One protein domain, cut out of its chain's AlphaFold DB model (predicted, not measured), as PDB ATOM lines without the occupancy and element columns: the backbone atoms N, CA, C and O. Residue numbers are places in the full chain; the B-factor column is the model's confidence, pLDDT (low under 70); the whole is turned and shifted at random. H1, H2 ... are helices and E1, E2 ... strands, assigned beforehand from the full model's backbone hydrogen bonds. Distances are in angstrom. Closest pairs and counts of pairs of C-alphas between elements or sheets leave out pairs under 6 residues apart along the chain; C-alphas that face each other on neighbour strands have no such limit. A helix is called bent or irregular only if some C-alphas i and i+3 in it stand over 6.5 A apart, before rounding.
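AT A GLANCE: This is residues 5 to 76 of the 177 residues of an uncharacterized protein of Lapillicoccus jejuensis (UniProt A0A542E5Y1). A small hairpin of two strands, E1 and E2, has H1 and the kinked H2 packed on E1, while H3 follows the end of E2. Residues 5 to 10, 28 to 33 and 70 to 76 stick out. The 72 printed residues hold, in order, H1, H2, E1, E2, H3; the class is mixed, the sheet antiparallel. The whole is compact, with a radius of gyration of the C-alphas of 12.9 A and spans of 34 by 33 by 21 A.

HOW THE PARTS SIT: E1, residues 47 to 52, and E2, residues 55 to 60, form an antiparallel hairpin at 148 degrees; N 50 and O 57 are within hydrogen-bond range at 2.9 A. The closest C-alphas of E1 and H1, residues 5 to 18, are those of Met 50 and Ala 18, 5.2 A apart. For E1 and H2, residues 23 to 39, they are those of Phe 52 and Phe 23, 5.2 A apart. For E2 and H3, residues 62 to 70, they are those of Val 60 and Ala 66, 7.2 A apart. H1 and H3 have every O i to N i+4 pair within hydrogen-bond range, H2 9 of 13.

IN THESE COORDINATES: E1 spans 14.2 A, E2 15.8 A, H2 12.5 A and H3 12.4 A. H1, 20.2 A, begins at C-alpha 5 (-26.179, 5.866, 23.851); H3 ends at C-alpha 70 (-34.989, -25.467, 15.327). H2 is irregular: C-alphas 29 and 32 are 9.6 A apart.

THE WHOLE: The C-alphas farthest apart, those of Pro 5 and Ala 28, are 35.8 A apart. The printed part has no cut and no long link. Residues 5 to 20 have pLDDT under 70.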
ATOM      1  N   PRO A   5     -27.032   6.513  22.839       49.56
ATOM      2  CA  PRO A   5     -26.179   5.866  23.851       49.56
ATOM      3  C   PRO A   5     -26.961   5.218  25.014       49.56
ATOM      4  O   PRO A   5     -26.446   4.342  25.705       49.56
ATOM      5  N   ARG A   6     -28.222   5.618  25.250       46.38
ATOM      6  CA  ARG A   6     -29.012   5.172  26.418       46.38
ATOM      7  C   ARG A   6     -29.622   3.773  26.271       46.38
ATOM      8  O   ARG A   6     -29.689   3.054  27.263       46.38
ATOM      9  N   ALA A   7     -30.035   3.377  25.065       48.53
ATOM     10  CA  ALA A   7     -30.624   2.057  24.813       48.53
ATOM     11  C   ALA A   7     -29.573   0.940  24.930       48.53
ATOM     12  O   ALA A   7     -29.779  -0.026  25.662       48.53
ATOM     13  N   ALA A   8     -28.400   1.139  24.321       46.16
ATOM     14  CA  ALA A   8     -27.269   0.218  24.416       46.16
ATOM     15  C   ALA A   8     -26.759   0.062  25.862       46.16
ATOM     16  O   ALA A   8     -26.531  -1.051  26.327       46.16
ATOM     17  N   ALA A   9     -26.665   1.161  26.621       44.78
ATOM     18  CA  ALA A   9     -26.265   1.120  28.030       44.78
ATOM     19  C   ALA A   9     -27.299   0.418  28.934       44.78
ATOM     20  O   ALA A   9     -26.927  -0.228  29.917       44.78
ATOM     21  N   ARG A  10     -28.598   0.515  28.612       50.62
ATOM     22  CA  ARG A  10     -29.673  -0.186  29.333       50.62
ATOM     23  C   ARG A  10     -29.666  -1.681  29.025       50.62
ATOM     24  O   ARG A  10     -29.752  -2.468  29.961       50.62
ATOM     25  N   ALA A  11     -29.469  -2.058  27.761       52.25
ATOM     26  CA  ALA A  11     -29.290  -3.445  27.339       52.25
ATOM     27  C   ALA A  11     -28.043  -4.078  27.984       52.25
ATOM     28  O   ALA A  11     -28.126  -5.169  28.539       52.25
ATOM     29  N   ALA A  12     -26.919  -3.354  28.030       48.09
ATOM     30  CA  ALA A  12     -25.695  -3.805  28.696       48.09
ATOM     31  C   ALA A  12     -25.881  -3.980  30.216       48.09
ATOM     32  O   ALA A  12     -25.419  -4.965  30.787       48.09
ATOM     33  N   ARG A  13     -26.603  -3.068  30.887       50.91
ATOM     34  CA  ARG A  13     -26.929  -3.190  32.322       50.91
ATOM     35  C   ARG A  13     -27.936  -4.303  32.616       50.91
ATOM     36  O   ARG A  13     -27.787  -4.980  33.632       50.91
ATOM     37  N   ALA A  14     -28.934  -4.506  31.758       53.59
ATOM     38  CA  ALA A  14     -29.899  -5.598  31.867       53.59
ATOM     39  C   ALA A  14     -29.220  -6.959  31.659       53.59
ATOM     40  O   ALA A  14     -29.397  -7.847  32.490       53.59
ATOM     41  N   ALA A  15     -28.351  -7.081  30.650       49.97
ATOM     42  CA  ALA A  15     -27.501  -8.250  30.442       49.97
ATOM     43  C   ALA A  15     -26.595  -8.498  31.658       49.97
ATOM     44  O   ALA A  15     -26.567  -9.599  32.195       49.97
ATOM     45  N   HIS A  16     -25.942  -7.460  32.189       48.16
ATOM     46  CA  HIS A  16     -25.093  -7.569  33.379       48.16
ATOM     47  C   HIS A  16     -25.868  -7.997  34.645       48.16
ATOM     48  O   HIS A  16     -25.325  -8.684  35.511       48.16
ATOM     49  N   ARG A  17     -27.146  -7.617  34.784       52.81
ATOM     50  CA  ARG A  17     -27.995  -8.004  35.925       52.81
ATOM     51  C   ARG A  17     -28.595  -9.404  35.757       52.81
ATOM     52  O   ARG A  17     -28.621 -10.150  36.729       52.81
ATOM     53  N   ALA A  18     -28.990  -9.782  34.539       53.00
ATOM     54  CA  ALA A  18     -29.415 -11.140  34.179       53.00
ATOM     55  C   ALA A  18     -28.269 -12.164  34.288       53.00
ATOM     56  O   ALA A  18     -28.501 -13.339  34.553       53.00
ATOM     57  N   VAL A  19     -27.019 -11.707  34.165       52.69
ATOM     58  CA  VAL A  19     -25.811 -12.501  34.428       52.69
ATOM     59  C   VAL A  19     -25.561 -12.726  35.930       52.69
ATOM     60  O   VAL A  19     -24.859 -13.671  36.275       52.69
ATOM     61  N   ARG A  20     -26.122 -11.929  36.857       59.31
ATOM     62  CA  ARG A  20     -25.849 -12.087  38.306       59.31
ATOM     63  C   ARG A  20     -26.696 -13.143  39.016       59.31
ATOM     64  O   ARG A  20     -26.255 -13.633  40.051       59.31
ATOM     65  N   THR A  21     -27.863 -13.505  38.489       71.88
ATOM     66  CA  THR A  21     -28.738 -14.518  39.100       71.88
ATOM     67  C   THR A  21     -28.936 -15.663  38.122       71.88
ATOM     68  O   THR A  21     -29.364 -15.439  36.993       71.88
ATOM     69  N   ASP A  22     -28.626 -16.888  38.548       86.25
ATOM     70  CA  ASP A  22     -28.860 -18.070  37.720       86.25
ATOM     71  C   ASP A  22     -30.364 -18.302  37.542       86.25
ATOM     72  O   ASP A  22     -31.116 -18.429  38.515       86.25
ATOM     73  N   PHE A  23     -30.809 -18.342  36.291       87.69
ATOM     74  CA  PHE A  23     -32.215 -18.444  35.935       87.69
ATOM     75  C   PHE A  23     -32.836 -19.781  36.369       87.69
ATOM     76  O   PHE A  23     -34.042 -19.843  36.608       87.69
ATOM     77  N   ALA A  24     -32.027 -20.830  36.571       87.81
ATOM     78  CA  ALA A  24     -32.512 -22.104  37.092       87.81
ATOM     79  C   ALA A  24     -33.164 -21.962  38.480       87.81
ATOM     80  O   ALA A  24     -34.142 -22.649  38.761       87.81
ATOM     81  N   LEU A  25     -32.696 -21.031  39.324       87.44
ATOM     82  CA  LEU A  25     -33.299 -20.769  40.638       87.44
ATOM     83  C   LEU A  25     -34.687 -20.134  40.514       87.44
ATOM     84  O   LEU A  25     -35.612 -20.506  41.233       87.44
ATOM     85  N   LEU A  26     -34.849 -19.191  39.582       84.56
ATOM     86  CA  LEU A  26     -36.148 -18.572  39.320       84.56
ATOM     87  C   LEU A  26     -37.142 -19.594  38.772       84.56
ATOM     88  O   LEU A  26     -38.299 -19.586  39.187       84.56
ATOM     89  N   LEU A  27     -36.688 -20.486  37.889       87.19
ATOM     90  CA  LEU A  27     -37.509 -21.572  37.365       87.19
ATOM     91  C   LEU A  27     -37.886 -22.580  38.461       87.19
ATOM     92  O   LEU A  27     -39.036 -22.991  38.528       87.19
ATOM     93  N   ALA A  28     -36.960 -22.936  39.355       87.81
ATOM     94  CA  ALA A  28     -37.231 -23.868  40.449       87.81
ATOM     95  C   ALA A  28     -38.243 -23.315  41.470       87.81
ATOM     96  O   ALA A  28     -39.082 -24.059  41.964       87.81
ATOM     97  N   VAL A  29     -38.180 -22.014  41.776       88.75
ATOM     98  CA  VAL A  29     -39.046 -21.388  42.792       88.75
ATOM     99  C   VAL A  29     -40.387 -20.928  42.221       88.75
ATOM    100  O   VAL A  29     -41.389 -20.946  42.928       88.75
ATOM    101  N   ARG A  30     -40.419 -20.466  40.965       87.19
ATOM    102  CA  ARG A  30     -41.610 -19.831  40.366       87.19
ATOM    103  C   ARG A  30     -42.143 -20.538  39.123       87.19
ATOM    104  O   ARG A  30     -43.095 -20.050  38.520       87.19
ATOM    105  N   GLY A  31     -41.525 -21.636  38.693       88.31
ATOM    106  CA  GLY A  31     -41.929 -22.367  37.493       88.31
ATOM    107  C   GLY A  31     -42.083 -21.450  36.277       88.31
ATOM    108  O   GLY A  31     -41.272 -20.550  36.029       88.31
ATOM    109  N   TYR A  32     -43.174 -21.646  35.539       87.06
ATOM    110  CA  TYR A  32     -43.497 -20.859  34.349       87.06
ATOM    111  C   TYR A  32     -43.691 -19.357  34.626       87.06
ATOM    112  O   TYR A  32     -43.392 -18.535  33.757       87.06
ATOM    113  N   GLU A  33     -44.094 -18.954  35.836       87.56
ATOM    114  CA  GLU A  33     -44.218 -17.530  36.183       87.56
ATOM    115  C   GLU A  33     -42.859 -16.827  36.249       87.56
ATOM    116  O   GLU A  33     -42.748 -15.645  35.911       87.56
ATOM    117  N   GLY A  34     -41.806 -17.550  36.646       84.50
ATOM    118  CA  GLY A  34     -40.428 -17.057  36.605       84.50
ATOM    119  C   GLY A  34     -39.983 -16.727  35.178       84.50
ATOM    120  O   GLY A  34     -39.324 -15.711  34.949       84.50
ATOM    121  N   MET A  35     -40.421 -17.529  34.205       83.88
ATOM    122  CA  MET A  35     -40.191 -17.281  32.779       83.88
ATOM    123  C   MET A  35     -40.987 -16.092  32.259       83.88
ATOM    124  O   MET A  35     -40.410 -15.211  31.624       83.88
ATOM    125  N   ALA A  36     -42.273 -15.996  32.594       86.06
ATOM    126  CA  ALA A  36     -43.078 -14.823  32.260       86.06
ATOM    127  C   ALA A  36     -42.491 -13.532  32.867       86.06
ATOM    128  O   ALA A  36     -42.522 -12.469  32.246       86.06
ATOM    129  N   ALA A  37     -41.906 -13.621  34.065       85.19
ATOM    130  CA  ALA A  37     -41.276 -12.494  34.738       85.19
ATOM    131  C   ALA A  37     -40.045 -11.946  34.017       85.19
ATOM    132  O   ALA A  37     -39.854 -10.727  34.025       85.19
ATOM    133  N   ALA A  38     -39.243 -12.805  33.384       84.50
ATOM    134  CA  ALA A  38     -38.052 -12.385  32.649       84.50
ATOM    135  C   ALA A  38     -38.397 -11.410  31.511       84.50
ATOM    136  O   ALA A  38     -37.719 -10.400  31.328       84.50
ATOM    137  N   TRP A  39     -39.504 -11.660  30.811       87.69
ATOM    138  CA  TRP A  39     -39.952 -10.848  29.678       87.69
ATOM    139  C   TRP A  39     -40.523  -9.486  30.068       87.69
ATOM    140  O   TRP A  39     -40.555  -8.582  29.242       87.69
ATOM    141  N   ARG A  40     -40.933  -9.283  31.327       86.00
ATOM    142  CA  ARG A  40     -41.482  -7.986  31.764       86.00
ATOM    143  C   ARG A  40     -40.464  -6.849  31.702       86.00
ATOM    144  O   ARG A  40     -40.858  -5.690  31.647       86.00
ATOM    145  N   HIS A  41     -39.172  -7.165  31.749       80.69
ATOM    146  CA  HIS A  41     -38.124  -6.149  31.685       80.69
ATOM    147  C   HIS A  41     -37.913  -5.605  30.265       80.69
ATOM    148  O   HIS A  41     -37.511  -4.452  30.105       80.69
ATOM    149  N   ASP A  42     -38.200  -6.431  29.259       83.94
ATOM    150  CA  ASP A  42     -38.139  -6.066  27.849       83.94
ATOM    151  C   ASP A  42     -39.227  -6.819  27.056       83.94
ATOM    152  O   ASP A  42     -38.979  -7.902  26.516       83.94
ATOM    153  N   PRO A  43     -40.462  -6.277  27.029       86.38
ATOM    154  CA  PRO A  43     -41.607  -6.932  26.401       86.38
ATOM    155  C   PRO A  43     -41.527  -7.057  24.883       86.38
ATOM    156  O   PRO A  43     -42.319  -7.813  24.327       86.38
ATOM    157  N   GLU A  44     -40.582  -6.386  24.225       87.25
ATOM    158  CA  GLU A  44     -40.372  -6.475  22.774       87.25
ATOM    159  C   GLU A  44     -39.205  -7.410  22.421       87.25
ATOM    160  O   GLU A  44     -39.075  -7.854  21.282       87.25
ATOM    161  N   ALA A  45     -38.367  -7.776  23.397       86.50
ATOM    162  CA  ALA A  45     -37.254  -8.685  23.162       86.50
ATOM    163  C   ALA A  45     -37.737 -10.081  22.740       86.50
ATOM    164  O   ALA A  45     -38.625 -10.683  23.355       86.50
ATOM    165  N   THR A  46     -37.090 -10.638  21.720       87.56
ATOM    166  CA  THR A  46     -37.287 -12.020  21.250       87.56
ATOM    167  C   THR A  46     -36.233 -12.982  21.802       87.56
ATOM    168  O   THR A  46     -36.436 -14.197  21.775       87.56
ATOM    169  N   ALA A  47     -35.146 -12.445  22.365       89.50
ATOM    170  CA  ALA A  47     -34.098 -13.190  23.047       89.50
ATOM    171  C   ALA A  47     -33.537 -12.401  24.240       89.50
ATOM    172  O   ALA A  47     -33.346 -11.188  24.152       89.50
ATOM    173  N   LEU A  48     -33.238 -13.092  25.341       89.62
ATOM    174  CA  LEU A  48     -32.612 -12.519  26.535       89.62
ATOM    175  C   LEU A  48     -31.381 -13.341  26.946       89.62
ATOM    176  O   LEU A  48     -31.517 -14.549  27.170       89.62
ATOM    177  N   PRO A  49     -30.192 -12.724  27.091       89.75
ATOM    178  CA  PRO A  49     -29.022 -13.406  27.634       89.75
ATOM    179  C   PRO A  49     -29.190 -13.649  29.138       89.75
ATOM    180  O   PRO A  49     -29.694 -12.793  29.868       89.75
ATOM    181  N   MET A  50     -28.738 -14.806  29.619       89.00
ATOM    182  CA  MET A  50     -28.822 -15.196  31.028       89.00
ATOM    183  C   MET A  50     -27.753 -16.218  31.415       89.00
ATOM    184  O   MET A  50     -26.974 -16.685  30.584       89.00
ATOM    185  N   ARG A  51     -27.728 -16.589  32.696       90.81
ATOM    186  CA  ARG A  51     -27.065 -17.810  33.162       90.81
ATOM    187  C   ARG A  51     -28.105 -18.879  33.456       90.81
ATOM    188  O   ARG A  51     -29.127 -18.567  34.058       90.81
ATOM    189  N   PHE A  52     -27.837 -20.116  33.063       89.06
ATOM    190  CA  PHE A  52     -28.674 -21.266  33.379       89.06
ATOM    191  C   PHE A  52     -27.788 -22.448  33.765       89.06
ATOM    192  O   PHE A  52     -26.907 -22.840  32.996       89.06
ATOM    193  N   LEU A  53     -27.994 -22.991  34.967       89.75
ATOM    194  CA  LEU A  53     -27.198 -24.096  35.517       89.75
ATOM    195  C   LEU A  53     -25.684 -23.815  35.468       89.75
ATOM    196  O   LEU A  53     -24.874 -24.665  35.099       89.75
ATOM    197  N   GLY A  54     -25.297 -22.583  35.802       88.50
ATOM    198  CA  GLY A  54     -23.911 -22.133  35.874       88.50
ATOM    199  C   GLY A  54     -23.262 -21.805  34.527       88.50
ATOM    200  O   GLY A  54     -22.082 -21.445  34.503       88.50
ATOM    201  N   LYS A  55     -23.996 -21.883  33.412       88.62
ATOM    202  CA  LYS A  55     -23.471 -21.624  32.063       88.62
ATOM    203  C   LYS A  55     -24.146 -20.415  31.412       88.62
ATOM    204  O   LYS A  55     -25.307 -20.144  31.719       88.62
ATOM    205  N   PRO A  56     -23.453 -19.682  30.521       91.38
ATOM    206  CA  PRO A  56     -24.106 -18.717  29.642       91.38
ATOM    207  C   PRO A  56     -25.211 -19.398  28.830       91.38
ATOM    208  O   PRO A  56     -25.011 -20.491  28.304       91.38
ATOM    209  N   ALA A  57     -26.367 -18.752  28.742       90.81
ATOM    210  CA  ALA A  57     -27.534 -19.242  28.027       90.81
ATOM    211  C   ALA A  57     -28.326 -18.071  27.429       90.81
ATOM    212  O   ALA A  57     -28.122 -16.909  27.787       90.81
ATOM    213  N   ALA A  58     -29.253 -18.389  26.531       90.12
ATOM    214  CA  ALA A  58     -30.212 -17.439  25.991       90.12
ATOM    215  C   ALA A  58     -31.620 -18.024  26.103       90.12
ATOM    216  O   ALA A  58     -31.852 -19.169  25.719       90.12
ATOM    217  N   LEU A  59     -32.559 -17.233  26.618       89.88
ATOM    218  CA  LEU A  59     -33.981 -17.551  26.548       89.88
ATOM    219  C   LEU A  59     -34.555 -16.898  25.297       89.88
ATOM    220  O   LEU A  59     -34.385 -15.698  25.104       89.88
ATOM    221  N   VAL A  60     -35.231 -17.683  24.464       91.81
ATOM    222  CA  VAL A  60     -35.810 -17.241  23.191       91.81
ATOM    223  C   VAL A  60     -37.325 -17.420  23.201       91.81
ATOM    224  O   VAL A  60     -37.843 -18.309  23.878       91.81
ATOM    225  N   ARG A  61     -38.053 -16.583  22.456       90.81
ATOM    226  CA  ARG A  61     -39.506 -16.718  22.265       90.81
ATOM    227  C   ARG A  61     -39.959 -16.231  20.893       90.81
ATOM    228  O   ARG A  61     -39.199 -15.621  20.144       90.81
ATOM    229  N   GLY A  62     -41.242 -16.449  20.616       90.94
ATOM    230  CA  GLY A  62     -41.872 -16.040  19.368       90.94
ATOM    231  C   GLY A  62     -41.454 -16.918  18.192       90.94
ATOM    232  O   GLY A  62     -40.627 -17.822  18.323       90.94
ATOM    233  N   ALA A  63     -42.054 -16.656  17.033       92.31
ATOM    234  CA  ALA A  63     -41.843 -17.470  15.839       92.31
ATOM    235  C   ALA A  63     -40.379 -17.449  15.367       92.31
ATOM    236  O   ALA A  63     -39.847 -18.494  15.005       92.31
ATOM    237  N   ASP A  64     -39.713 -16.292  15.422       88.62
ATOM    238  CA  ASP A  64     -38.298 -16.168  15.047       88.62
ATOM    239  C   ASP A  64     -37.369 -16.907  16.008       88.62
ATOM    240  O   ASP A  64     -36.482 -17.637  15.568       88.62
ATOM    241  N   GLY A  65     -37.597 -16.779  17.319       88.81
ATOM    242  CA  GLY A  65     -36.831 -17.516  18.323       88.81
ATOM    243  C   GLY A  65     -36.980 -19.028  18.154       88.81
ATOM    244  O   GLY A  65     -35.987 -19.751  18.199       88.81
ATOM    245  N   ALA A  66     -38.202 -19.498  17.886       91.00
ATOM    246  CA  ALA A  66     -38.463 -20.903  17.594       91.00
ATOM    247  C   ALA A  66     -37.764 -21.360  16.304       91.00
ATOM    248  O   ALA A  66     -37.086 -22.382  16.325       91.00
ATOM    249  N   ARG A  67     -37.872 -20.603  15.201       91.06
ATOM    250  CA  ARG A  67     -37.192 -20.922  13.932       91.06
ATOM    251  C   ARG A  67     -35.689 -21.086  14.121       91.06
ATOM    252  O   ARG A  67     -35.146 -22.110  13.727       91.06
ATOM    253  N   THR A  68     -35.052 -20.119  14.776       90.00
ATOM    254  CA  THR A  68     -33.614 -20.155  15.066       90.00
ATOM    255  C   THR A  68     -33.254 -21.356  15.939       90.00
ATOM    256  O   THR A  68     -32.303 -22.062  15.631       90.00
ATOM    257  N   PHE A  69     -34.037 -21.645  16.985       90.38
ATOM    258  CA  PHE A  69     -33.813 -22.801  17.862       90.38
ATOM    259  C   PHE A  69     -33.943 -24.156  17.141       90.38
ATOM    260  O   PHE A  69     -33.271 -25.118  17.510       90.38
ATOM    261  N   TYR A  70     -34.801 -24.250  16.121       89.50
ATOM    262  CA  TYR A  70     -34.989 -25.467  15.327       89.50
ATOM    263  C   TYR A  70     -34.000 -25.617  14.160       89.50
ATOM    264  O   TYR A  70     -34.005 -26.671  13.520       89.50
ATOM    265  N   ASP A  71     -33.146 -24.625  13.890       91.56
ATOM    266  CA  ASP A  71     -32.105 -24.732  12.867       91.56
ATOM    267  C   ASP A  71     -30.984 -25.675  13.332       91.56
ATOM    268  O   ASP A  71     -30.167 -25.349  14.198       91.56
ATOM    269  N   THR A  72     -30.930 -26.860  12.724       89.62
ATOM    270  CA  THR A  72     -29.955 -27.906  13.056       89.62
ATOM    271  C   THR A  72     -28.527 -27.587  12.613       89.62
ATOM    272  O   THR A  72     -27.616 -28.331  12.964       89.62
ATOM    273  N   ASN A  73     -28.310 -26.516  11.842       89.94
ATOM    274  CA  ASN A  73     -26.966 -26.019  11.536       89.94
ATOM    275  C   ASN A  73     -26.431 -25.099  12.643       89.94
ATOM    276  O   ASN A  73     -25.220 -24.935  12.770       89.94
ATOM    277  N   LEU A  74     -27.327 -24.493  13.430       87.25
ATOM    278  CA  LEU A  74     -26.985 -23.573  14.516       87.25
ATOM    279  C   LEU A  74     -27.006 -24.257  15.889       87.25
ATOM    280  O   LEU A  74     -26.237 -23.876  16.771       87.25
ATOM    281  N   PHE A  75     -27.867 -25.263  16.076       89.50
ATOM    282  CA  PHE A  75     -28.064 -25.941  17.356       89.50
ATOM    283  C   PHE A  75     -27.916 -27.459  17.246       89.50
ATOM    284  O   PHE A  75     -28.486 -28.098  16.363       89.50
ATOM    285  N   ALA A  76     -27.218 -28.034  18.226       89.00
ATOM    286  CA  ALA A  76     -27.162 -29.471  18.477       89.00
ATOM    287  C   ALA A  76     -27.910 -29.812  19.775       89.00
ATOM    288  O   ALA A  76     -27.891 -29.044  20.743       89.00
TER     289      ALA A  76